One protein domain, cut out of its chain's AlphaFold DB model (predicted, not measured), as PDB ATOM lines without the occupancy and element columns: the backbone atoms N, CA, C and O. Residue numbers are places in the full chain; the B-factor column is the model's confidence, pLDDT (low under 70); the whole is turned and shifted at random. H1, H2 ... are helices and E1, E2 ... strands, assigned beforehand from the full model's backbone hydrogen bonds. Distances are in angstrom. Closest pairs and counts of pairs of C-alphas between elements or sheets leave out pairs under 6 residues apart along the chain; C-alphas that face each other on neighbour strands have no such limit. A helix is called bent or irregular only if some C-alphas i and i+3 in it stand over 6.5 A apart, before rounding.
ATOM      1  N   VAL A  32      47.884 -46.271   3.294       75.88
ATOM      2  CA  VAL A  32      47.861 -46.578   4.743       75.88
ATOM      3  C   VAL A  32      46.774 -47.608   5.080       75.88
ATOM      4  O   VAL A  32      46.999 -48.545   5.850       75.88
ATOM      5  N   VAL A  33      45.598 -47.478   4.462       79.12
ATOM      6  CA  VAL A  33      44.466 -48.404   4.634       79.12
ATOM      7  C   VAL A  33      44.802 -49.802   4.101       79.12
ATOM      8  O   VAL A  33      44.495 -50.802   4.755       79.12
ATOM      9  N   ALA A  34      45.465 -49.897   2.943       79.56
ATOM     10  CA  ALA A  34      45.848 -51.176   2.346       79.56
ATOM     11  C   ALA A  34      46.893 -51.921   3.195       79.56
ATOM     12  O   ALA A  34      46.815 -53.147   3.317       79.56
ATOM     13  N   TYR A  35      47.813 -51.180   3.824       79.12
ATOM     14  CA  TYR A  35      48.815 -51.721   4.743       79.12
ATOM     15  C   TYR A  35      48.186 -52.309   6.015       79.12
ATOM     16  O   TYR A  35      48.495 -53.438   6.396       79.12
ATOM     17  N   ILE A  36      47.257 -51.579   6.647       77.44
ATOM     18  CA  ILE A  36      46.599 -52.020   7.892       77.44
ATOM     19  C   ILE A  36      45.656 -53.208   7.641       77.44
ATOM     20  O   ILE A  36      45.543 -54.105   8.477       77.44
ATOM     21  N   PHE A  37      44.984 -53.239   6.488       78.94
ATOM     22  CA  PHE A  37      44.039 -54.294   6.123       78.94
ATOM     23  C   PHE A  37      44.597 -55.179   5.006       78.94
ATOM     24  O   PHE A  37      44.069 -55.207   3.893       78.94
ATOM     25  N   ASN A  38      45.656 -55.925   5.310       77.75
ATOM     26  CA  ASN A  38      46.350 -56.798   4.358       77.75
ATOM     27  C   ASN A  38      45.812 -58.246   4.287       77.75
ATOM     28  O   ASN A  38      46.129 -58.954   3.340       77.75
ATOM     29  N   SER A  39      44.994 -58.690   5.250       74.75
ATOM     30  CA  SER A  39      44.562 -60.095   5.374       74.75
ATOM     31  C   SER A  39      43.148 -60.244   5.968       74.75
ATOM     32  O   SER A  39      42.705 -59.407   6.763       74.75
ATOM     33  N   GLY A  40      42.411 -61.298   5.586       78.50
ATOM     34  CA  GLY A  40      41.065 -61.629   6.093       78.50
ATOM     35  C   GLY A  40      40.030 -61.934   5.000       78.50
ATOM     36  O   GLY A  40      40.360 -61.962   3.822       78.50
ATOM     37  N   LEU A  41      38.772 -62.155   5.393       73.19
ATOM     38  CA  LEU A  41      37.630 -62.246   4.469       73.19
ATOM     39  C   LEU A  41      37.149 -60.840   4.075       73.19
ATOM     40  O   LEU A  41      37.230 -59.915   4.885       73.19
ATOM     41  N   PHE A  42      36.645 -60.685   2.843       84.50
ATOM     42  CA  PHE A  42      36.112 -59.422   2.305       84.50
ATOM     43  C   PHE A  42      37.077 -58.224   2.426       84.50
ATOM     44  O   PHE A  42      36.689 -57.125   2.827       84.50
ATOM     45  N   ILE A  43      38.358 -58.433   2.089       84.75
ATOM     46  CA  ILE A  43      39.412 -57.408   2.211       84.75
ATOM     47  C   ILE A  43      39.042 -56.136   1.444       84.75
ATOM     48  O   ILE A  43      39.154 -55.047   2.002       84.75
ATOM     49  N   GLU A  44      38.573 -56.268   0.204       85.06
ATOM     50  CA  GLU A  44      38.209 -55.126  -0.642       85.06
ATOM     51  C   GLU A  44      37.046 -54.324  -0.057       85.06
ATOM     52  O   GLU A  44      37.150 -53.107   0.067       85.06
ATOM     53  N   LEU A  45      35.989 -54.999   0.406       86.00
ATOM     54  CA  LEU A  45      34.836 -54.350   1.035       86.00
ATOM     55  C   LEU A  45      35.234 -53.617   2.322       86.00
ATOM     56  O   LEU A  45      34.810 -52.487   2.561       86.00
ATOM     57  N   ARG A  46      36.086 -54.234   3.150       85.88
ATOM     58  CA  ARG A  46      36.568 -53.619   4.393       85.88
ATOM     59  C   ARG A  46      37.472 -52.422   4.112       85.88
ATOM     60  O   ARG A  46      37.344 -51.401   4.781       85.88
ATOM     61  N   ARG A  47      38.371 -52.527   3.130       86.25
ATOM     62  CA  ARG A  47      39.202 -51.399   2.683       86.25
ATOM     63  C   ARG A  47      38.323 -50.264   2.182       86.25
ATOM     64  O   ARG A  47      38.465 -49.150   2.672       86.25
ATOM     65  N   TRP A  48      37.376 -50.561   1.293       87.31
ATOM     66  CA  TRP A  48      36.397 -49.597   0.799       87.31
ATOM     67  C   TRP A  48      35.671 -48.896   1.954       87.31
ATOM     68  O   TRP A  48      35.663 -47.669   2.005       87.31
ATOM     69  N   TYR A  49      35.171 -49.648   2.937       87.75
ATOM     70  CA  TYR A  49      34.504 -49.092   4.118       87.75
ATOM     71  C   TYR A  49      35.400 -48.120   4.902       87.75
ATOM     72  O   TYR A  49      34.978 -47.006   5.219       87.75
ATOM     73  N   TYR A  50      36.657 -48.489   5.170       87.12
ATOM     74  CA  TYR A  50      37.582 -47.609   5.890       87.12
ATOM     75  C   TYR A  50      38.038 -46.401   5.063       87.12
ATOM     76  O   TYR A  50      38.140 -45.319   5.633       87.12
ATOM     77  N   TYR A  51      38.202 -46.518   3.741       87.69
ATOM     78  CA  TYR A  51      38.449 -45.361   2.866       87.69
ATOM     79  C   TYR A  51      37.297 -44.348   2.887       87.69
ATOM     80  O   TYR A  51      37.520 -43.146   2.741       87.69
ATOM     81  N   GLN A  52      36.058 -44.818   3.053       88.06
ATOM     82  CA  GLN A  52      34.897 -43.933   3.160       88.06
ATOM     83  C   GLN A  52      34.809 -43.231   4.523       88.06
ATOM     84  O   GLN A  52      34.228 -42.148   4.594       88.06
ATOM     85  N   LEU A  53      35.387 -43.819   5.577       88.56
ATOM     86  CA  LEU A  53      35.404 -43.301   6.951       88.56
ATOM     87  C   LEU A  53      36.558 -42.339   7.248       88.56
ATOM     88  O   LEU A  53      36.409 -41.483   8.124       88.56
ATOM     89  N   THR A  54      37.706 -42.511   6.589       89.50
ATOM     90  CA  THR A  54      38.917 -41.716   6.824       89.50
ATOM     91  C   THR A  54      38.894 -40.380   6.081       89.50
ATOM     92  O   THR A  54      38.010 -40.078   5.275       89.50
ATOM     93  N   ILE A  55      39.865 -39.524   6.405       90.62
ATOM     94  CA  ILE A  55      40.060 -38.230   5.752       90.62
ATOM     95  C   ILE A  55      40.349 -38.397   4.253       90.62
ATOM     96  O   ILE A  55      41.249 -39.131   3.856       90.62
ATOM     97  N   ASN A  56      39.616 -37.673   3.403       89.19
ATOM     98  CA  ASN A  56      39.768 -37.769   1.949       89.19
ATOM     99  C   ASN A  56      40.202 -36.423   1.338       89.19
ATOM    100  O   ASN A  56      39.744 -35.365   1.774       89.19
ATOM    101  N   SER A  57      41.070 -36.448   0.318       84.50
ATOM    102  CA  SER A  57      41.528 -35.247  -0.409       84.50
ATOM    103  C   SER A  57      40.430 -34.572  -1.223       84.50
ATOM    104  O   SER A  57      40.500 -33.362  -1.428       84.50
ATOM    105  N   LYS A  58      39.424 -35.329  -1.679       84.75
ATOM    106  CA  LYS A  58      38.294 -34.801  -2.461       84.75
ATOM    107  C   LYS A  58      37.319 -33.974  -1.617       84.75
ATOM    108  O   LYS A  58      36.467 -33.283  -2.165       84.75
ATOM    109  N   HIS A  59      37.414 -34.042  -0.287       86.94
ATOM    110  CA  HIS A  59      36.539 -33.281   0.598       86.94
ATOM    111  C   HIS A  59      36.971 -31.804   0.612       86.94
ATOM    112  O   HIS A  59      38.129 -31.524   0.935       86.94
ATOM    113  N   PRO A  60      36.069 -30.836   0.356       85.44
ATOM    114  CA  PRO A  60      36.449 -29.431   0.185       85.44
ATOM    115  C   PRO A  60      37.091 -28.829   1.445       85.44
ATOM    116  O   PRO A  60      38.026 -28.038   1.367       85.44
ATOM    117  N   MET A  61      36.642 -29.247   2.634       85.62
ATOM    118  CA  MET A  61      37.230 -28.775   3.896       85.62
ATOM    119  C   MET A  61      38.597 -29.401   4.214       85.62
ATOM    120  O   MET A  61      39.345 -28.818   4.994       85.62
ATOM    121  N   THR A  62      38.963 -30.542   3.614       88.25
ATOM    122  CA  THR A  62      40.258 -31.182   3.905       88.25
ATOM    123  C   THR A  62      41.404 -30.278   3.483       88.25
ATOM    124  O   THR A  62      42.305 -30.051   4.278       88.25
ATOM    125  N   GLN A  63      41.338 -29.691   2.287       83.25
ATOM    126  CA  GLN A  63      42.387 -28.793   1.789       83.25
ATOM    127  C   GLN A  63      42.486 -27.495   2.607       83.25
ATOM    128  O   GLN A  63      43.565 -26.923   2.743       83.25
ATOM    129  N   LYS A  64      41.368 -27.049   3.198       85.12
ATOM    130  CA  LYS A  64      41.319 -25.847   4.040       85.12
ATOM    131  C   LYS A  64      42.034 -26.046   5.379       85.12
ATOM    132  O   LYS A  64      42.764 -25.157   5.812       85.12
ATOM    133  N   TYR A  65      41.807 -27.184   6.036       87.31
ATOM    134  CA  TYR A  65      42.350 -27.462   7.372       87.31
ATOM    135  C   TYR A  65      43.690 -28.207   7.336       87.31
ATOM    136  O   TYR A  65      44.563 -27.943   8.159       87.31
ATOM    137  N   TYR A  66      43.891 -29.080   6.350       88.44
ATOM    138  CA  TYR A  66      45.114 -29.852   6.142       88.44
ATOM    139  C   TYR A  66      45.779 -29.419   4.834       88.44
ATOM    140  O   TYR A  66      45.523 -29.976   3.768       88.44
ATOM    141  N   LYS A  67      46.652 -28.409   4.930       85.75
ATOM    142  CA  LYS A  67      47.314 -27.789   3.768       85.75
ATOM    143  C   LYS A  67      48.316 -28.710   3.059       85.75
ATOM    144  O   LYS A  67      48.566 -28.519   1.876       85.75
ATOM    145  N   SER A  68      48.907 -29.680   3.763       87.81
ATOM    146  CA  SER A  68      49.935 -30.573   3.213       87.81
ATOM    147  C   SER A  68      49.493 -32.037   3.182       87.81
ATOM    148  O   SER A  68      48.794 -32.527   4.075       87.81
ATOM    149  N   SER A  69      49.964 -32.767   2.167       83.31
ATOM    150  CA  SER A  69      49.730 -34.210   2.029       83.31
ATOM    151  C   SER A  69      50.256 -35.001   3.229       83.31
ATOM    152  O   SER A  69      49.608 -35.958   3.650       83.31
ATOM    153  N   SER A  70      51.378 -34.577   3.818       83.31
ATOM    154  CA  SER A  70      51.976 -35.216   4.996       83.31
ATOM    155  C   SER A  70      51.121 -35.039   6.252       83.31
ATOM    156  O   SER A  70      50.892 -36.009   6.969       83.31
ATOM    157  N   ALA A  71      50.574 -33.839   6.490       86.69
ATOM    158  CA  ALA A  71      49.681 -33.598   7.627       86.69
ATOM    159  C   ALA A  71      48.398 -34.439   7.524       86.69
ATOM    160  O   ALA A  71      47.931 -34.994   8.519       86.69
ATOM    161  N   ARG A  72      47.863 -34.590   6.305       88.69
ATOM    162  CA  ARG A  72      46.714 -35.462   6.038       88.69
ATOM    163  C   ARG A  72      47.029 -36.935   6.312       88.69
ATOM    164  O   ARG A  72      46.261 -37.579   7.016       88.69
ATOM    165  N   LYS A  73      48.151 -37.457   5.798       85.19
ATOM    166  CA  LYS A  73      48.579 -38.853   6.030       85.19
ATOM    167  C   LYS A  73      48.818 -39.142   7.515       85.19
ATOM    168  O   LYS A  73      48.459 -40.211   8.009       85.19
ATOM    169  N   HIS A  74      49.389 -38.181   8.243       87.06
ATOM    170  CA  HIS A  74      49.574 -38.293   9.686       87.06
ATOM    171  C   HIS A  74      48.230 -38.421  10.421       87.06
ATOM    172  O   HIS A  74      48.079 -39.288  11.284       87.06
ATOM    173  N   GLU A  75      47.234 -37.607  10.052       89.25
ATOM    174  CA  GLU A  75      45.892 -37.698  10.634       89.25
ATOM    175  C   GLU A  75      45.176 -39.002  10.259       89.25
ATOM    176  O   GLU A  75      44.570 -39.637  11.120       89.25
ATOM    177  N   GLU A  76      45.285 -39.435   9.004       88.62
ATOM    178  CA  GLU A  76      44.732 -40.709   8.536       88.62
ATOM    179  C   GLU A  76      45.286 -41.891   9.343       88.62
ATOM    180  O   GLU A  76      44.529 -42.723   9.852       88.62
ATOM    181  N   THR A  77      46.604 -41.916   9.544       87.00
ATOM    182  CA  THR A  77      47.276 -42.951  10.339       87.00
ATOM    183  C   THR A  77      46.804 -42.911  11.792       87.00
ATOM    184  O   THR A  77      46.433 -43.943  12.350       87.00
ATOM    185  N   ARG A  78      46.751 -41.719  12.401       89.94
ATOM    186  CA  ARG A  78      46.259 -41.514  13.774       89.94
ATOM    187  C   ARG A  78      44.811 -41.990  13.950       89.94
ATOM    188  O   ARG A  78      44.470 -42.534  15.005       89.94
ATOM    189  N   HIS A  79      43.950 -41.764  12.959       90.50
ATOM    190  CA  HIS A  79      42.545 -42.178  12.981       90.50
ATOM    191  C   HIS A  79      42.415 -43.706  12.921       90.50
ATOM    192  O   HIS A  79      41.723 -44.291  13.756       90.50
ATOM    193  N   LEU A  80      43.139 -44.361  12.010       87.19
ATOM    194  CA  LEU A  80      43.084 -45.817  11.816       87.19
ATOM    195  C   LEU A  80      43.743 -46.629  12.943       87.19
ATOM    196  O   LEU A  80      43.341 -47.771  13.196       87.19
ATOM    197  N   THR A  81      44.741 -46.075  13.634       85.06
ATOM    198  CA  THR A  81      45.383 -46.747  14.776       85.06
ATOM    199  C   THR A  81      44.540 -46.626  16.043       85.06
ATOM    200  O   THR A  81      44.219 -47.639  16.660       85.06
ATOM    201  N   ASN A  82      44.121 -45.407  16.394       86.62
ATOM    202  CA  ASN A  82      43.548 -45.116  17.711       86.62
ATOM    203  C   ASN A  82      42.011 -45.025  17.733       86.62
ATOM    204  O   ASN A  82      41.402 -45.236  18.781       86.62
ATOM    205  N   TYR A  83      41.361 -44.711  16.606       87.50
ATOM    206  CA  TYR A  83      39.946 -44.310  16.571       87.50
ATOM    207  C   TYR A  83      39.147 -44.996  15.443       87.50
ATOM    208  O   TYR A  83      38.350 -44.378  14.745       87.50
ATOM    209  N   ARG A  84      39.301 -46.317  15.292       84.06
ATOM    210  CA  ARG A  84      38.693 -47.107  14.194       84.06
ATOM    211  C   ARG A  84      37.166 -47.055  14.086       84.06
ATOM    212  O   ARG A  84      36.635 -47.350  13.024       84.06
ATOM    213  N   ARG A  85      36.460 -46.777  15.186       85.44
ATOM    214  CA  ARG A  85      34.985 -46.789  15.246       85.44
ATOM    215  C   ARG A  85      34.348 -45.409  15.052       85.44
ATOM    216  O   ARG A  85      33.131 -45.332  14.955       85.44
ATOM    217  N   THR A  86      35.141 -44.337  14.993       90.81
ATOM    218  CA  THR A  86      34.615 -42.986  14.751       90.81
ATOM    219  C   THR A  86      34.632 -42.636  13.277       90.81
ATOM    220  O   THR A  86      35.580 -42.975  12.566       90.81
ATOM    221  N   ILE A  87      33.628 -41.884  12.847       92.94
ATOM    222  CA  ILE A  87      33.550 -41.298  11.513       92.94
ATOM    223  C   ILE A  87      34.344 -39.995  11.533       92.94
ATOM    224  O   ILE A  87      34.102 -39.125  12.374       92.94
ATOM    225  N   HIS A  88      35.298 -39.846  10.617       93.31
ATOM    226  CA  HIS A  88      36.041 -38.597  10.508       93.31
ATOM    227  C   HIS A  88      35.143 -37.497   9.901       93.31
ATOM    228  O   HIS A  88      34.472 -37.764   8.897       93.31
ATOM    229  N   PRO A  89      35.148 -36.254  10.430       91.44
ATOM    230  CA  PRO A  89      34.284 -35.171   9.937       91.44
ATOM    231  C   PRO A  89      34.516 -34.825   8.463       91.44
ATOM    232  O   PRO A  89      33.588 -34.437   7.763       91.44
ATOM    233  N   PHE A  90      35.753 -34.980   7.977       91.38
ATOM    234  CA  PHE A  90      36.149 -34.694   6.589       91.38
ATOM    235  C   PHE A  90      36.249 -35.952   5.712       91.38
ATOM    236  O   PHE A  90      37.111 -36.053   4.835       91.38
ATOM    237  N   SER A  91      35.414 -36.948   5.996       91.88
ATOM    238  CA  SER A  91      35.319 -38.176   5.207       91.88
ATOM    239  C   SER A  91      34.296 -38.047   4.073       91.88
ATOM    240  O   SER A  91      33.396 -37.205   4.123       91.88
ATOM    241  N   MET A  92      34.418 -38.875   3.031       89.12
ATOM    242  CA  MET A  92      33.447 -38.889   1.922       89.12
ATOM    243  C   MET A  92      32.073 -39.376   2.379       89.12
ATOM    244  O   MET A  92      31.058 -38.806   1.981       89.12
ATOM    245  N   MET A  93      32.028 -40.357   3.284       90.50
ATOM    246  CA  MET A  93      30.771 -40.809   3.873       90.50
ATOM    247  C   MET A  93      30.090 -39.707   4.689       90.50
ATOM    248  O   MET A  93      28.861 -39.625   4.703       90.50
ATOM    249  N   ASN A  94      30.865 -38.850   5.367       90.00
ATOM    250  CA  ASN A  94      30.289 -37.700   6.057       90.00
ATOM    251  C   ASN A  94      29.707 -36.679   5.091       90.00
ATOM    252  O   ASN A  94      28.565 -36.268   5.260       90.00
ATOM    253  N   LEU A  95      30.435 -36.375   4.021       89.56
ATOM    254  CA  LEU A  95      29.972 -35.466   2.979       89.56
ATOM    255  C   LEU A  95      28.664 -35.934   2.323       89.56
ATOM    256  O   LEU A  95      27.702 -35.172   2.262       89.56
ATOM    257  N   CYS A  96      28.608 -37.185   1.854       90.31
ATOM    258  CA  CYS A  96      27.406 -37.735   1.221       90.31
ATOM    259  C   CYS A  96      26.212 -37.763   2.182       90.31
ATOM    260  O   CYS A  96      25.085 -37.491   1.774       90.31
ATOM    261  N   TRP A  97      26.455 -38.057   3.460       90.88
ATOM    262  CA  TRP A  97      25.401 -38.075   4.468       90.88
ATOM    263  C   TRP A  97      24.887 -36.692   4.830       90.88
ATOM    264  O   TRP A  97      23.683 -36.527   4.955       90.88
ATOM    265  N   GLU A  98      25.758 -35.693   4.961       89.44
ATOM    266  CA  GLU A  98      25.328 -34.315   5.210       89.44
ATOM    267  C   GLU A  98      24.428 -33.809   4.070       89.44
ATOM    268  O   GLU A  98      23.424 -33.146   4.329       89.44
ATOM    269  N   PHE A  99      24.699 -34.200   2.817       90.50
ATOM    270  CA  PHE A  99      23.788 -33.924   1.700       90.50
ATOM    271  C   PHE A  99      22.476 -34.695   1.781       90.50
ATOM    272  O   PHE A  99      21.413 -34.098   1.600       90.50
ATOM    273  N   LEU A 100      22.531 -35.995   2.067       91.56
ATOM    274  CA  LEU A 100      21.332 -36.814   2.235       91.56
ATOM    275  C   LEU A 100      20.440 -36.249   3.346       91.56
ATOM    276  O   LEU A 100      19.248 -36.043   3.136       91.56
ATOM    277  N   MET A 101      21.021 -35.912   4.494       89.69
ATOM    278  CA  MET A 101      20.296 -35.347   5.624       89.69
ATOM    279  C   MET A 101      19.767 -33.947   5.336       89.69
ATOM    280  O   MET A 101      18.657 -33.642   5.755       89.69
ATOM    281  N   ALA A 102      20.489 -33.106   4.592       89.56
ATOM    282  CA  ALA A 102      19.965 -31.811   4.160       89.56
ATOM    283  C   ALA A 102      18.661 -31.961   3.351       89.56
ATOM    284  O   ALA A 102      17.692 -31.250   3.621       89.56
ATOM    285  N   TRP A 103      18.608 -32.925   2.425       88.44
ATOM    286  CA  TRP A 103      17.392 -33.248   1.671       88.44
ATOM    287  C   TRP A 103      16.295 -33.847   2.547       88.44
ATOM    288  O   TRP A 103      15.140 -33.441   2.429       88.44
ATOM    289  N   VAL A 104      16.642 -34.764   3.453       89.12
ATOM    290  CA  VAL A 104      15.682 -35.359   4.394       89.12
ATOM    291  C   VAL A 104      15.079 -34.286   5.299       89.12
ATOM    292  O   VAL A 104      13.866 -34.251   5.453       89.12
ATOM    293  N   TYR A 105      15.870 -33.361   5.849       86.44
ATOM    294  CA  TYR A 105      15.339 -32.272   6.675       86.44
ATOM    295  C   TYR A 105      14.423 -31.340   5.888       86.44
ATOM    296  O   TYR A 105      13.363 -30.986   6.398       86.44
ATOM    297  N   LEU A 106      14.798 -30.975   4.657       86.75
ATOM    298  CA  LEU A 106      13.950 -30.164   3.784       86.75
ATOM    299  C   LEU A 106      12.617 -30.874   3.507       86.75
ATOM    300  O   LEU A 106      11.554 -30.295   3.715       86.75
ATOM    301  N   TYR A 107      12.675 -32.150   3.117       87.12
ATOM    302  CA  TYR A 107      11.500 -32.984   2.878       87.12
ATOM    303  C   TYR A 107      10.600 -33.066   4.114       87.12
ATOM    304  O   TYR A 107       9.403 -32.806   4.032       87.12
ATOM    305  N   MET A 108      11.175 -33.374   5.275       82.00
ATOM    306  CA  MET A 108      10.429 -33.521   6.522       82.00
ATOM    307  C   MET A 108       9.801 -32.220   6.983       82.00
ATOM    308  O   MET A 108       8.696 -32.230   7.517       82.00
ATOM    309  N   PHE A 109      10.481 -31.103   6.757       81.94
ATOM    310  CA  PHE A 109       9.943 -29.792   7.056       81.94
ATOM    311  C   PHE A 109       8.720 -29.477   6.179       81.94
ATOM    312  O   PHE A 109       7.670 -29.102   6.701       81.94
ATOM    313  N   CYS A 110       8.805 -29.739   4.869       83.19
ATOM    314  CA  CYS A 110       7.661 -29.625   3.964       83.19
ATOM    315  C   CYS A 110       6.514 -30.568   4.366       83.19
ATOM    316  O   CYS A 110       5.365 -30.143   4.401       83.19
ATOM    317  N   VAL A 111       6.801 -31.826   4.716       80.69
ATOM    318  CA  VAL A 111       5.779 -32.791   5.167       80.69
ATOM    319  C   VAL A 111       5.103 -32.335   6.463       80.69
ATOM    320  O   VAL A 111       3.898 -32.522   6.619       80.69
ATOM    321  N   THR A 112       5.838 -31.732   7.400       77.81
ATOM    322  CA  THR A 112       5.248 -31.143   8.614       77.81
ATOM    323  C   THR A 112       4.305 -29.995   8.272       77.81
ATOM    324  O   THR A 112       3.158 -30.018   8.712       77.81
ATOM    325  N   PHE A 113       4.729 -29.075   7.411       78.94
ATOM    326  CA  PHE A 113       3.896 -27.969   6.936       78.94
ATOM    327  C   PHE A 113       2.632 -28.436   6.188       78.94
ATOM    328  O   PHE A 113       1.524 -28.007   6.498       78.94
ATOM    329  N   PHE A 114       2.748 -29.375   5.247       77.56
ATOM    330  CA  PHE A 114       1.576 -29.881   4.522       77.56
ATOM    331  C   PHE A 114       0.619 -30.668   5.420       77.56
ATOM    332  O   PHE A 114      -0.590 -30.606   5.219       77.56
ATOM    333  N   SER A 115       1.125 -31.343   6.455       73.00
ATOM    334  CA  SER A 115       0.259 -32.021   7.427       73.00
ATOM    335  C   SER A 115      -0.552 -31.074   8.314       73.00
ATOM    336  O   SER A 115      -1.536 -31.505   8.911       73.00
ATOM    337  N   THR A 116      -0.108 -29.822   8.471       70.94
ATOM    338  CA  THR A 116      -0.877 -28.797   9.187       70.94
ATOM    339  C   THR A 116      -1.902 -28.127   8.276       70.94
ATOM    340  O   THR A 116      -2.937 -27.710   8.768       70.94
ATOM    341  N   LEU A 117      -1.647 -28.084   6.963       69.44
ATOM    342  CA  LEU A 117      -2.579 -27.557   5.959       69.44
ATOM    343  C   LEU A 117      -3.757 -28.496   5.682       69.44
ATOM    344  O   LEU A 117      -4.907 -28.074   5.640       69.44
ATOM    345  N   PHE A 118      -3.465 -29.776   5.459       65.44
ATOM    346  CA  PHE A 118      -4.453 -30.768   5.054       65.44
ATOM    347  C   PHE A 118      -4.843 -31.618   6.265       65.44
ATOM    348  O   PHE A 118      -4.257 -32.669   6.526       65.44
ATOM    349  N   ILE A 119      -5.812 -31.120   7.035       62.12
ATOM    350  CA  ILE A 119      -6.384 -31.800   8.212       62.12
ATOM    351  C   ILE A 119      -7.508 -32.785   7.809       62.12
ATOM    352  O   ILE A 119      -8.057 -33.469   8.663       62.12
ATOM    353  N   SER A 120      -7.844 -32.914   6.519       57.16
ATOM    354  CA  SER A 120      -8.905 -33.820   6.059       57.16
ATOM    355  C   SER A 120      -8.535 -35.307   6.201       57.16
ATOM    356  O   SER A 120      -7.421 -35.733   5.882       57.16
ATOM    357  N   ASP A 121      -9.503 -36.101   6.672       58.41
ATOM    358  CA  ASP A 121      -9.340 -37.508   7.072       58.41
ATOM    359  C   ASP A 121      -8.903 -38.446   5.921       58.41
ATOM    360  O   ASP A 121      -8.237 -39.454   6.166       58.41
ATOM    361  N   ASP A 122      -9.186 -38.095   4.661       58.72
ATOM    362  CA  ASP A 122      -9.042 -38.997   3.503       58.72
ATOM    363  C   ASP A 122      -7.588 -39.365   3.145       58.72
ATOM    364  O   ASP A 122      -7.333 -40.425   2.573       58.72
ATOM    365  N   TYR A 123      -6.603 -38.531   3.504       62.25
ATOM    366  CA  TYR A 123      -5.188 -38.742   3.136       62.25
ATOM    367  C   TYR A 123      -4.274 -39.077   4.322       62.25
ATOM    368  O   TYR A 123      -3.060 -39.256   4.158       62.25
ATOM    369  N   LEU A 124      -4.846 -39.193   5.520       65.06
ATOM    370  CA  LEU A 124      -4.123 -39.259   6.787       65.06
ATOM    371  C   LEU A 124      -3.121 -40.434   6.845       65.06
ATOM    372  O   LEU A 124      -1.954 -40.250   7.201       65.06
ATOM    373  N   GLN A 125      -3.525 -41.631   6.402       68.75
ATOM    374  CA  GLN A 125      -2.681 -42.837   6.444       68.75
ATOM    375  C   GLN A 125      -1.427 -42.729   5.563       68.75
ATOM    376  O   GLN A 125      -0.327 -43.091   5.991       68.75
ATOM    377  N   LEU A 126      -1.560 -42.183   4.349       71.44
ATOM    378  CA  LEU A 126      -0.434 -42.022   3.428       71.44
ATOM    379  C   LEU A 126       0.588 -41.014   3.975       71.44
ATOM    380  O   LEU A 126       1.797 -41.245   3.878       71.44
ATOM    381  N   PHE A 127       0.125 -39.923   4.590       72.75
ATOM    382  CA  PHE A 127       1.003 -38.952   5.248       72.75
ATOM    383  C   PHE A 127       1.747 -39.558   6.444       72.75
ATOM    384  O   PHE A 127       2.939 -39.284   6.615       72.75
ATOM    385  N   HIS A 128       1.098 -40.420   7.231       73.88
ATOM    386  CA  HIS A 128       1.743 -41.108   8.352       73.88
ATOM    387  C   HIS A 128       2.836 -42.076   7.909       73.88
ATOM    388  O   HIS A 128       3.937 -42.030   8.459       73.88
ATOM    389  N   ILE A 129       2.580 -42.885   6.878       76.69
ATOM    390  CA  ILE A 129       3.589 -43.802   6.327       76.69
ATOM    391  C   ILE A 129       4.784 -43.005   5.787       76.69
ATOM    392  O   ILE A 129       5.933 -43.291   6.134       76.69
ATOM    393  N   ARG A 130       4.529 -41.953   4.994       76.75
ATOM    394  CA  ARG A 130       5.582 -41.097   4.416       76.75
ATOM    395  C   ARG A 130       6.423 -40.395   5.484       76.75
ATOM    396  O   ARG A 130       7.646 -40.339   5.357       76.75
ATOM    397  N   ARG A 131       5.796 -39.909   6.560       77.50
ATOM    398  CA  ARG A 131       6.510 -39.328   7.703       77.50
ATOM    399  C   ARG A 131       7.310 -40.381   8.477       77.50
ATOM    400  O   ARG A 131       8.448 -40.111   8.844       77.50
ATOM    401  N   GLY A 132       6.753 -41.570   8.703       79.75
ATOM    402  CA  GLY A 132       7.425 -42.647   9.435       79.75
ATOM    403  C   GLY A 132       8.761 -43.052   8.802       79.75
ATOM    404  O   GLY A 132       9.755 -43.201   9.509       79.75
ATOM    405  N   VAL A 133       8.821 -43.131   7.467       83.31
ATOM    406  CA  VAL A 133      10.060 -43.457   6.735       83.31
ATOM    407  C   VAL A 133      11.180 -42.462   7.036       83.31
ATOM    408  O   VAL A 133      12.306 -42.867   7.328       83.31
ATOM    409  N   GLY A 134      10.901 -41.161   6.988       84.62
ATOM    410  CA  GLY A 134      11.949 -40.185   7.263       84.62
ATOM    411  C   GLY A 134      12.355 -40.151   8.745       84.62
ATOM    412  O   GLY A 134      13.498 -39.817   9.049       84.62
ATOM    413  N   ASP A 135      11.452 -40.496   9.666       84.12
ATOM    414  CA  ASP A 135      11.763 -40.542  11.095       84.12
ATOM    415  C   ASP A 135      12.737 -41.681  11.404       84.12
ATOM    416  O   ASP A 135      13.667 -41.488  12.184       84.12
ATOM    417  N   ILE A 136      12.616 -42.822  10.714       87.38
ATOM    418  CA  ILE A 136      13.612 -43.906  10.771       87.38
ATOM    419  C   ILE A 136      14.992 -43.385  10.344       87.38
ATOM    420  O   ILE A 136      15.985 -43.616  11.035       87.38
ATOM    421  N   ILE A 137      15.064 -42.634   9.238       89.94
ATOM    422  CA  ILE A 137      16.324 -42.044   8.754       89.94
ATOM    423  C   ILE A 137      16.890 -41.046   9.778       89.94
ATOM    424  O   ILE A 137      18.096 -41.026  10.026       89.94
ATOM    425  N   TYR A 138      16.029 -40.258  10.424       86.75
ATOM    426  CA  TYR A 138      16.436 -39.310  11.460       86.75
ATOM    427  C   TYR A 138      16.945 -39.999  12.738       86.75
ATOM    428  O   TYR A 138      17.942 -39.555  13.307       86.75
ATOM    429  N   VAL A 139      16.346 -41.119  13.159       89.25
ATOM    430  CA  VAL A 139      16.868 -41.934  14.272       89.25
ATOM    431  C   VAL A 139      18.251 -42.497  13.934       89.25
ATOM    432  O   VAL A 139      19.156 -42.454  14.771       89.25
ATOM    433  N   ILE A 140      18.456 -42.977  12.702       92.06
ATOM    434  CA  ILE A 140      19.776 -43.447  12.247       92.06
ATOM    435  C   ILE A 140      20.806 -42.312  12.334       92.06
ATOM    436  O   ILE A 140      21.924 -42.516  12.814       92.06
ATOM    437  N   ASP A 141      20.432 -41.107  11.916       92.12
ATOM    438  CA  ASP A 141      21.285 -39.927  12.004       92.12
ATOM    439  C   ASP A 141      21.604 -39.516  13.455       92.12
ATOM    440  O   ASP A 141      22.761 -39.234  13.781       92.12
ATOM    441  N   MET A 142      20.617 -39.556  14.351       90.31
ATOM    442  CA  MET A 142      20.795 -39.307  15.784       90.31
ATOM    443  C   MET A 142      21.797 -40.291  16.408       90.31
ATOM    444  O   MET A 142      22.712 -39.874  17.121       90.31
ATOM    445  N   LEU A 143      21.683 -41.587  16.097       92.62
ATOM    446  CA  LEU A 143      22.645 -42.602  16.548       92.62
ATOM    447  C   LEU A 143      24.041 -42.343  15.982       92.62
ATOM    448  O   LEU A 143      25.046 -42.470  16.685       92.62
ATOM    449  N   ARG A 144      24.116 -41.929  14.718       92.44
ATOM    450  CA  ARG A 144      25.376 -41.625  14.048       92.44
ATOM    451  C   ARG A 144      26.082 -40.394  14.625       92.44
ATOM    452  O   ARG A 144      27.311 -40.395  14.681       92.44
ATOM    453  N   CYS A 145      25.347 -39.392  15.114       91.06
ATOM    454  CA  CYS A 145      25.920 -38.199  15.757       91.06
ATOM    455  C   CYS A 145      26.843 -38.542  16.945       91.06
ATOM    456  O   CYS A 145      27.776 -37.795  17.232       91.06
ATOM    457  N   PHE A 146      26.643 -39.685  17.612       93.31
ATOM    458  CA  PHE A 146      27.528 -40.156  18.688       93.31
ATOM    459  C   PHE A 146      28.897 -40.664  18.203       93.31
ATOM    460  O   PHE A 146      29.835 -40.763  18.999       93.31
ATOM    461  N   PHE A 147      29.021 -40.979  16.913       92.00
ATOM    462  CA  PHE A 147      30.239 -41.501  16.288       92.00
ATOM    463  C   PHE A 147      30.929 -40.484  15.370       92.00
ATOM    464  O   PHE A 147      32.052 -40.735  14.930       92.00
ATOM    465  N   GLU A 148      30.286 -39.353  15.081       91.81
ATOM    466  CA  GLU A 148      30.825 -38.303  14.220       91.81
ATOM    467  C   GLU A 148      31.820 -37.417  14.984       91.81
ATOM    468  O   GLU A 148      31.484 -36.754  15.966       91.81
ATOM    469  N   GLY A 149      33.077 -37.409  14.539       92.00
ATOM    470  CA  GLY A 149      34.086 -36.498  15.071       92.00
ATOM    471  C   GLY A 149      33.817 -35.046  14.687       92.00
ATOM    472  O   GLY A 149      33.105 -34.762  13.732       92.00
ATOM    473  N   TYR A 150      34.449 -34.107  15.384       91.69
ATOM    474  CA  TYR A 150      34.348 -32.688  15.046       91.69
ATOM    475  C   TYR A 150      35.721 -32.028  14.964       91.69
ATOM    476  O   TYR A 150      36.686 -32.459  15.600       91.69
ATOM    477  N   TYR A 151      35.801 -30.953  14.184       91.31
ATOM    478  CA  TYR A 151      36.987 -30.111  14.109       91.31
ATOM    479  C   TYR A 151      36.873 -28.951  15.097       91.31
ATOM    480  O   TYR A 151      35.863 -28.241  15.106       91.31
ATOM    481  N   ASP A 152      37.887 -28.767  15.938       91.12
ATOM    482  CA  ASP A 152      37.984 -27.602  16.811       91.12
ATOM    483  C   ASP A 152      38.794 -26.500  16.117       91.12
ATOM    484  O   ASP A 152      39.979 -26.671  15.823       91.12
ATOM    485  N   ASN A 153      38.137 -25.369  15.841       87.44
ATOM    486  CA  ASN A 153      38.763 -24.226  15.180       87.44
ATOM    487  C   ASN A 153      39.782 -23.507  16.076       87.44
ATOM    488  O   ASN A 153      40.677 -22.876  15.528       87.44
ATOM    489  N   VAL A 154      39.665 -23.592  17.408       89.81
ATOM    490  CA  VAL A 154      40.573 -22.902  18.346       89.81
ATOM    491  C   VAL A 154      41.850 -23.712  18.540       89.81
ATOM    492  O   VAL A 154      42.952 -23.185  18.459       89.81
ATOM    493  N   LEU A 155      41.700 -25.022  18.750       86.88
ATOM    494  CA  LEU A 155      42.828 -25.936  18.951       86.88
ATOM    495  C   LEU A 155      43.459 -26.420  17.635       86.88
ATOM    496  O   LEU A 155      44.431 -27.172  17.672       86.88
ATOM    497  N   HIS A 156      42.882 -26.046  16.488       87.88
ATOM    498  CA  HIS A 156      43.267 -26.506  15.150       87.88
ATOM    499  C   HIS A 156      43.453 -28.032  15.055       87.88
ATOM    500  O   HIS A 156      44.379 -28.529  14.413       87.88
ATOM    501  N   LYS A 157      42.573 -28.795  15.720       89.19
ATOM    502  CA  LYS A 157      42.688 -30.254  15.822       89.19
ATOM    503  C   LYS A 157      41.335 -30.948  15.719       89.19
ATOM    504  O   LYS A 157      40.329 -30.507  16.271       89.19
ATOM    505  N   THR A 158      41.334 -32.094  15.050       91.75
ATOM    506  CA  THR A 158      40.219 -33.045  14.992       91.75
ATOM    507  C   THR A 158      40.091 -33.813  16.303       91.75
ATOM    508  O   THR A 158      41.027 -34.483  16.762       91.75
ATOM    509  N   ILE A 159      38.913 -33.751  16.915       92.88
ATOM    510  CA  ILE A 159      38.593 -34.498  18.130       92.88
ATOM    511  C   ILE A 159      37.771 -35.732  17.742       92.88
ATOM    512  O   ILE A 159      36.657 -35.626  17.239       92.88
ATOM    513  N   LEU A 160      38.350 -36.912  17.994       91.62
ATOM    514  CA  LEU A 160      37.796 -38.234  17.652       91.62
ATOM    515  C   LEU A 160      37.508 -39.094  18.900       91.62
ATOM    516  O   LEU A 160      37.236 -40.288  18.813       91.62
ATOM    517  N   LYS A 161      37.599 -38.525  20.108       92.50
ATOM    518  CA  LYS A 161      37.343 -39.266  21.353       92.50
ATOM    519  C   LYS A 161      35.833 -39.412  21.582       92.50
ATOM    520  O   LYS A 161      35.170 -38.418  21.865       92.50
ATOM    521  N   HIS A 162      35.320 -40.647  21.588       90.62
ATOM    522  CA  HIS A 162      33.887 -40.953  21.775       90.62
ATOM    523  C   HIS A 162      33.241 -40.245  22.979       90.62
ATOM    524  O   HIS A 162      32.179 -39.652  22.840       90.62
ATOM    525  N   LYS A 163      33.893 -40.241  24.154       92.06
ATOM    526  CA  LYS A 163      33.353 -39.578  25.358       92.06
ATOM    527  C   LYS A 163      33.126 -38.076  25.147       92.06
ATOM    528  O   LYS A 163      32.120 -37.540  25.591       92.06
ATOM    529  N   GLN A 164      34.053 -37.405  24.462       92.31
ATOM    530  CA  GLN A 164      33.963 -35.965  24.205       92.31
ATOM    531  C   GLN A 164      32.897 -35.653  23.149       92.31
ATOM    532  O   GLN A 164      32.150 -34.691  23.311       92.31
ATOM    533  N   ILE A 165      32.783 -36.494  22.116       93.12
ATOM    534  CA  ILE A 165      31.739 -36.391  21.087       93.12
ATOM    535  C   ILE A 165      30.350 -36.551  21.720       93.12
ATOM    536  O   ILE A 165      29.502 -35.672  21.573       93.12
ATOM    537  N   ALA A 166      30.144 -37.621  22.494       93.38
ATOM    538  CA  ALA A 166      28.865 -37.919  23.131       93.38
ATOM    539  C   ALA A 166      28.427 -36.818  24.109       93.38
ATOM    540  O   ALA A 166      27.298 -36.341  24.025       93.38
ATOM    541  N   LEU A 167      29.324 -36.359  24.994       93.75
ATOM    542  CA  LEU A 167      29.016 -35.282  25.944       93.75
ATOM    543  C   LEU A 167      28.655 -33.976  25.238       93.75
ATOM    544  O   LEU A 167      27.713 -33.292  25.643       93.75
ATOM    545  N   ARG A 168      29.382 -33.634  24.167       92.12
ATOM    546  CA  ARG A 168      29.074 -32.448  23.370       92.12
ATOM    547  C   ARG A 168      27.685 -32.567  22.748       92.12
ATOM    548  O   ARG A 168      26.903 -31.631  22.875       92.12
ATOM    549  N   TYR A 169      27.377 -33.703  22.127       91.88
ATOM    550  CA  TYR A 169      26.096 -33.917  21.460       91.88
ATOM    551  C   TYR A 169      24.906 -33.894  22.434       91.88
ATOM    552  O   TYR A 169      23.912 -33.207  22.168       91.88
ATOM    553  N   ILE A 170      25.045 -34.558  23.590       93.00
ATOM    554  CA  ILE A 170      24.033 -34.578  24.657       93.00
ATOM    555  C   ILE A 170      23.732 -33.162  25.156       93.00
ATOM    556  O   ILE A 170      22.569 -32.794  25.299       93.00
ATOM    557  N   LYS A 171      24.774 -32.348  25.368       92.25
ATOM    558  CA  LYS A 171      24.630 -30.974  25.865       92.25
ATOM    559  C   LYS A 171      24.001 -30.019  24.843       92.25
ATOM    560  O   LYS A 171      23.428 -29.015  25.249       92.25
ATOM    561  N   THR A 172      24.135 -30.280  23.539       87.81
ATOM    562  CA  THR A 172      23.715 -29.321  22.501       87.81
ATOM    563  C   THR A 172      22.391 -29.650  21.819       87.81
ATOM    564  O   THR A 172      21.565 -28.755  21.683       87.81
ATOM    565  N   TYR A 173      22.206 -30.879  21.325       88.06
ATOM    566  CA  TYR A 173      21.136 -31.184  20.357       88.06
ATOM    567  C   TYR A 173      20.291 -32.403  20.725       88.06
ATOM    568  O   TYR A 173      19.108 -32.418  20.406       88.06
ATOM    569  N   PHE A 174      20.854 -33.380  21.443       89.94
ATOM    570  CA  PHE A 174      20.195 -34.660  21.727       89.94
ATOM    571  C   PHE A 174      18.790 -34.528  22.333       89.94
ATOM    572  O   PHE A 174      17.867 -35.190  21.876       89.94
ATOM    573  N   ILE A 175      18.611 -33.662  23.339       88.44
ATOM    574  CA  ILE A 175      17.310 -33.481  24.009       88.44
ATOM    575  C   ILE A 175      16.268 -32.937  23.023       88.44
ATOM    576  O   ILE A 175      15.129 -33.389  23.003       88.44
ATOM    577  N   ILE A 176      16.673 -31.997  22.168       86.75
ATOM    578  CA  ILE A 176      15.801 -31.381  21.163       86.75
ATOM    579  C   ILE A 176      15.444 -32.403  20.078       86.75
ATOM    580  O   ILE A 176      14.288 -32.486  19.672       86.75
ATOM    581  N   ASP A 177      16.416 -33.213  19.648       87.00
ATOM    582  CA  ASP A 177      16.182 -34.277  18.669       87.00
ATOM    583  C   ASP A 177      15.229 -35.353  19.205       87.00
ATOM    584  O   ASP A 177      14.367 -35.839  18.474       87.00
ATOM    585  N   LEU A 178      15.344 -35.683  20.495       86.38
ATOM    586  CA  LEU A 178      14.455 -36.627  21.164       86.38
ATOM    587  C   LEU A 178      13.019 -36.088  21.238       86.38
ATOM    588  O   LEU A 178      12.078 -36.807  20.916       86.38
ATOM    589  N   ILE A 179      12.846 -34.812  21.594       83.50
ATOM    590  CA  ILE A 179      11.526 -34.160  21.632       83.50
ATOM    591  C   ILE A 179      10.892 -34.116  20.231       83.50
ATOM    592  O   ILE A 179       9.688 -34.327  20.088       83.50
ATOM    593  N   ALA A 180      11.694 -33.903  19.186       80.38
ATOM    594  CA  ALA A 180      11.230 -33.864  17.800       80.38
ATOM    595  C   ALA A 180      10.759 -35.227  17.238       80.38
ATOM    596  O   ALA A 180      10.131 -35.263  16.170       80.38
ATOM    597  N   LEU A 181      11.059 -36.336  17.929       79.69
ATOM    598  CA  LEU A 181      10.619 -37.703  17.603       79.69
ATOM    599  C   LEU A 181       9.290 -38.085  18.279       79.69
ATOM    600  O   LEU A 181       8.563 -38.943  17.776       79.69
ATOM    601  N   THR A 182       8.937 -37.424  19.384       70.44
ATOM    602  CA  THR A 182       7.753 -37.716  20.211       70.44
ATOM    603  C   THR A 182       6.402 -37.750  19.466       70.44
ATOM    604  O   THR A 182       5.603 -38.631  19.790       70.44
ATOM    605  N   PRO A 183       6.110 -36.890  18.457       62.94
ATOM    606  CA  PRO A 183       4.809 -36.875  17.774       62.94
ATOM    607  C   PRO A 183       4.373 -38.207  17.162       62.94
ATOM    608  O   PRO A 183       3.182 -38.492  17.100       62.94
ATOM    609  N   ASN A 184       5.314 -39.008  16.660       59.84
ATOM    610  CA  ASN A 184       4.988 -40.238  15.938       59.84
ATOM    611  C   ASN A 184       4.808 -41.439  16.873       59.84
ATOM    612  O   ASN A 184       4.039 -42.345  16.554       59.84
ATOM    613  N   LEU A 185       5.480 -41.435  18.028       58.22
ATOM    614  CA  LEU A 185       5.391 -42.522  19.004       58.22
ATOM    615  C   LEU A 185       4.010 -42.559  19.672       58.22
ATOM    616  O   LEU A 185       3.439 -43.630  19.857       58.22
ATOM    617  N   SER A 186       3.449 -41.387  19.987       55.88
ATOM    618  CA  SER A 186       2.085 -41.263  20.505       55.88
ATOM    619  C   SER A 186       1.045 -41.530  19.418       55.88
ATOM    620  O   SER A 186       0.054 -42.207  19.666       55.88
ATOM    621  N   LEU A 187       1.278 -41.077  18.187       55.53
ATOM    622  CA  LEU A 187       0.297 -41.221  17.116       55.53
ATOM    623  C   LEU A 187       0.130 -42.674  16.644       55.53
ATOM    624  O   LEU A 187      -0.995 -43.054  16.356       55.53
ATOM    625  N   LEU A 188       1.183 -43.508  16.673       56.06
ATOM    626  CA  LEU A 188       1.086 -44.962  16.434       56.06
ATOM    627  C   LEU A 188       0.205 -45.683  17.476       56.06
ATOM    628  O   LEU A 188      -0.443 -46.673  17.150       56.06
ATOM    629  N   LEU A 189       0.167 -45.181  18.715       52.09
ATOM    630  CA  LEU A 189      -0.641 -45.730  19.813       52.09
ATOM    631  C   LEU A 189      -2.084 -45.190  19.828       52.09
ATOM    632  O   LEU A 189      -2.978 -45.882  20.307       52.09
ATOM    633  N   PHE A 190      -2.323 -43.981  19.301       52.47
ATOM    634  CA  PHE A 190      -3.605 -43.259  19.387       52.47
ATOM    635  C   PHE A 190      -4.391 -43.154  18.062       52.47
ATOM    636  O   PHE A 190      -5.388 -42.429  18.020       52.47
ATOM    637  N   VAL A 191      -3.990 -43.892  17.008       53.50
ATOM    638  CA  VAL A 191      -4.597 -43.926  15.647       53.50
ATOM    639  C   VAL A 191      -6.137 -44.031  15.641       53.50
ATOM    640  O   VAL A 191      -6.779 -43.687  14.656       53.50
ATOM    641  N   THR A 192      -6.760 -44.473  16.729       48.81
ATOM    642  CA  THR A 192      -8.189 -44.791  16.806       48.81
ATOM    643  C   THR A 192      -9.093 -43.709  17.400       48.81
ATOM    644  O   THR A 192     -10.299 -43.933  17.475       48.81
ATOM    645  N   THR A 193      -8.595 -42.537  17.812       47.62
ATOM    646  CA  THR A 193      -9.455 -41.541  18.487       47.62
ATOM    647  C   THR A 193      -9.431 -40.170  17.812       47.62
ATOM    648  O   THR A 193      -8.362 -39.609  17.588       47.62
ATOM    649  N   LYS A 194     -10.620 -39.605  17.533       56.56
ATOM    650  CA  LYS A 194     -10.876 -38.225  17.052       56.56
ATOM    651  C   LYS A 194     -10.504 -37.157  18.101       56.56
ATOM    652  O   LYS A 194     -11.239 -36.205  18.334       56.56
ATOM    653  N   ASN A 195      -9.401 -37.363  18.806       59.38
ATOM    654  CA  ASN A 195      -9.005 -36.553  19.940       59.38
ATOM    655  C   ASN A 195      -8.257 -35.297  19.458       59.38
ATOM    656  O   ASN A 195      -7.251 -35.426  18.753       59.38
ATOM    657  N   PRO A 196      -8.658 -34.088  19.899       60.62
ATOM    658  CA  PRO A 196      -8.011 -32.827  19.512       60.62
ATOM    659  C   PRO A 196      -6.531 -32.762  19.934       60.62
ATOM    660  O   PRO A 196      -5.725 -32.049  19.338       60.62
ATOM    661  N   TYR A 197      -6.129 -33.586  20.906       64.12
ATOM    662  CA  TYR A 197      -4.746 -33.720  21.370       64.12
ATOM    663  C   TYR A 197      -3.754 -34.207  20.307       64.12
ATOM    664  O   TYR A 197      -2.552 -33.949  20.422       64.12
ATOM    665  N   VAL A 198      -4.238 -34.861  19.247       66.06
ATOM    666  CA  VAL A 198      -3.407 -35.291  18.114       66.06
ATOM    667  C   VAL A 198      -2.774 -34.090  17.405       66.06
ATOM    668  O   VAL A 198      -1.656 -34.203  16.906       66.06
ATOM    669  N   ILE A 199      -3.438 -32.931  17.393       65.19
ATOM    670  CA  ILE A 199      -2.944 -31.726  16.716       65.19
ATOM    671  C   ILE A 199      -1.891 -31.006  17.564       65.19
ATOM    672  O   ILE A 199      -0.850 -30.632  17.025       65.19
ATOM    673  N   TYR A 200      -2.041 -30.960  18.893       67.62
ATOM    674  CA  TYR A 200      -0.990 -30.444  19.788       67.62
ATOM    675  C   TYR A 200       0.294 -31.273  19.735       67.62
ATOM    676  O   TYR A 200       1.397 -30.727  19.780       67.62
ATOM    677  N   MET A 201       0.177 -32.592  19.568       67.62
ATOM    678  CA  MET A 201       1.345 -33.456  19.389       67.62
ATOM    679  C   MET A 201       2.107 -33.149  18.090       67.62
ATOM    680  O   MET A 201       3.316 -33.370  18.040       67.62
ATOM    681  N   ARG A 202       1.464 -32.575  17.057       69.56
ATOM    682  CA  ARG A 202       2.142 -32.171  15.806       69.56
ATOM    683  C   ARG A 202       3.110 -31.000  16.019       69.56
ATOM    684  O   ARG A 202       4.102 -30.923  15.291       69.56
ATOM    685  N   CYS A 203       2.908 -30.166  17.046       69.38
ATOM    686  CA  CYS A 203       3.789 -29.037  17.374       69.38
ATOM    687  C   CYS A 203       5.230 -29.468  17.661       69.38
ATOM    688  O   CYS A 203       6.165 -28.762  17.283       69.38
ATOM    689  N   PHE A 204       5.453 -30.640  18.274       74.75
ATOM    690  CA  PHE A 204       6.823 -31.069  18.569       74.75
ATOM    691  C   PHE A 204       7.636 -31.368  17.297       74.75
ATOM    692  O   PHE A 204       8.861 -31.246  17.303       74.75
ATOM    693  N   GLY A 205       6.968 -31.663  16.174       71.50
ATOM    694  CA  GLY A 205       7.616 -31.803  14.868       71.50
ATOM    695  C   GLY A 205       8.259 -30.504  14.365       71.50
ATOM    696  O   GLY A 205       9.200 -30.555  13.570       71.50
ATOM    697  N   LEU A 206       7.817 -29.346  14.867       74.00
ATOM    698  CA  LEU A 206       8.348 -28.034  14.499       74.00
ATOM    699  C   LEU A 206       9.735 -27.760  15.117       74.00
ATOM    700  O   LEU A 206      10.534 -27.029  14.526       74.00
ATOM    701  N   PHE A 207      10.099 -28.414  16.232       79.81
ATOM    702  CA  PHE A 207      11.432 -28.279  16.852       79.81
ATOM    703  C   PHE A 207      12.582 -28.763  15.956       79.81
ATOM    704  O   PHE A 207      13.741 -28.402  16.180       79.81
ATOM    705  N   ARG A 208      12.274 -29.499  14.881       77.56
ATOM    706  CA  ARG A 208      13.245 -29.913  13.855       77.56
ATOM    707  C   ARG A 208      13.964 -28.727  13.205       77.56
ATOM    708  O   ARG A 208      15.085 -28.898  12.725       77.56
ATOM    709  N   ILE A 209      13.392 -27.518  13.252       79.44
ATOM    710  CA  ILE A 209      14.033 -26.298  12.739       79.44
ATOM    711  C   ILE A 209      15.395 -26.009  13.396       79.44
ATOM    712  O   ILE A 209      16.277 -25.438  12.758       79.44
ATOM    713  N   VAL A 210      15.642 -26.476  14.627       82.50
ATOM    714  CA  VAL A 210      16.941 -26.314  15.311       82.50
ATOM    715  C   VAL A 210      18.094 -26.955  14.521       82.50
ATOM    716  O   VAL A 210      19.239 -26.487  14.575       82.50
ATOM    717  N   ARG A 211      17.802 -27.986  13.719       81.88
ATOM    718  CA  ARG A 211      18.773 -28.659  12.847       81.88
ATOM    719  C   ARG A 211      19.028 -27.940  11.520       81.88
ATOM    720  O   ARG A 211      19.846 -28.423  10.736       81.88
ATOM    721  N   ILE A 212      18.465 -26.746  11.294       83.00
ATOM    722  CA  ILE A 212      18.703 -25.948  10.076       83.00
ATOM    723  C   ILE A 212      20.194 -25.725   9.797       83.00
ATOM    724  O   ILE A 212      20.604 -25.681   8.641       83.00
TER     725      ILE A 212
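AT A GLANCE: This is residues 32 to 212 of the 637 residues of a protein of Diabrotica virgifera virgifera (western corn rootworm) (UniProt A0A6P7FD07). Four long helices, H5, H6, H7 and H9, form a loose up-and-down bundle, ringed so that each touches the next, with a head of short helices H1 to H4 and a small two-stranded hairpin, E1 and E2, at one end. The bundle makes the long axis; H1 and H2 reach to one side of the head, while short H8 folds back into H9 near the other end of the bundle. The printed part has 181 residues with nine named helices and two named strands, in the order H1 H2 H3 H4 H5 H6 E1 E2 H7 H8 H9, and its class is mostly helix. The one sheet has the order E1 - E2 and is antiparallel. The whole is loose, with a radius of gyration of the C-alphas of 20.5 A, and elongated, spanning 63 by 41 by 27 A.

IN THESE COORDINATES: H1, residues 32 to 36, begins with C-alpha 32 at (47.861, -46.578, 4.743) and is 6.4 A long. H2, residues 43 to 53, measures 15.4 A, H3, residues 60 to 65, 9.5 A, and H4, residues 69 to 82, 20.1 A. H3 is neither bent nor irregular, but only just: C-alphas 60 and 63 are 6.2 A apart. H5, residues 92 to 117, runs 38.0 A from C-alpha 92 at (33.447, -38.889, 1.922). H6, residues 121 to 145, is 36.3 A long, with a kink of 27 degrees near residue 128; it is irregular, C-alphas 122 and 125 being 8.0 A apart. E1, residues 150 to 152, is 6.5 A long and E2, residues 157 to 159, 6.3 A. H7, residues 162 to 179, is 23.4 A long, with a kink of 56 degrees near residue 172; it is irregular, C-alphas 172 and 175 being 7.8 A apart. H8, residues 182 to 190, is 12.7 A long. H9, residues 197 to 212, runs 27.2 A and ends with C-alpha 212 at (18.703, -25.948, 10.076); it is neither bent nor irregular, but only just, with C-alphas 206 and 209 6.2 A apart.

HOW THE PARTS SIT: H5, H6, H7 and H9 form a bundle, up and down, each running against the one before it. H5 and H6 form a helical hairpin at a shallow tilt of 29 degrees, with closest C-alphas those of Val 104 and Gly 134, 6.7 A apart. H6 touches H7 with residues 142 to 145 alone, closest at C-alphas of Cys 145 and Tyr 169, 7.1 A. H7 and H9 touch at a steep tilt of 38 degrees, closest at C-alphas of Ile 179 and Phe 204, 6.4 A. H9 touches H5, closest at C-alphas of Thr 112 and Gly 205, 6.7 A, at a shallow tilt of 34 degrees, only just short of steep. H5 and H7 are apart, as are H6 and H9. H8 and H9 form a helical hairpin, with C-alphas of Pro 183 and Met 201 closest at 5.1 A. H2 and H5 touch only at their ends, closest at C-alphas of Gln 52 and Met 93, 5.2 A. H1 touches H2, closest at C-alphas of Val 33 and Arg 47, 6.4 A, and H4, closest at C-alphas of Val 32 and Thr 77, 6.7 A. H3 touches no helix but is near H4. E1 and E2 form an antiparallel hairpin, with N 159 and O 150 2.9 A apart and N 152 and O 157 3.0 A apart, within hydrogen-bond range. Every O i to N i+4 pair is within hydrogen-bond range in H1, H2, H4 and H5, against 1 of 2 in H3, 18 of 21 in H6, 11 of 14 in H7, 3 of 5 in H8 and 1 of 12 in H9, where 11 of 13 O i to N i+3 pairs are within range.

THE WHOLE: The C-alphas farthest apart, those of Ser 70 and Lys 194, are 64.1 A apart. The printed part has no cut and no long link. The mean pLDDT of the printed part is 81.7, and the model's confidence is low, under 70, at residues 117 to 125 and 183 to 203.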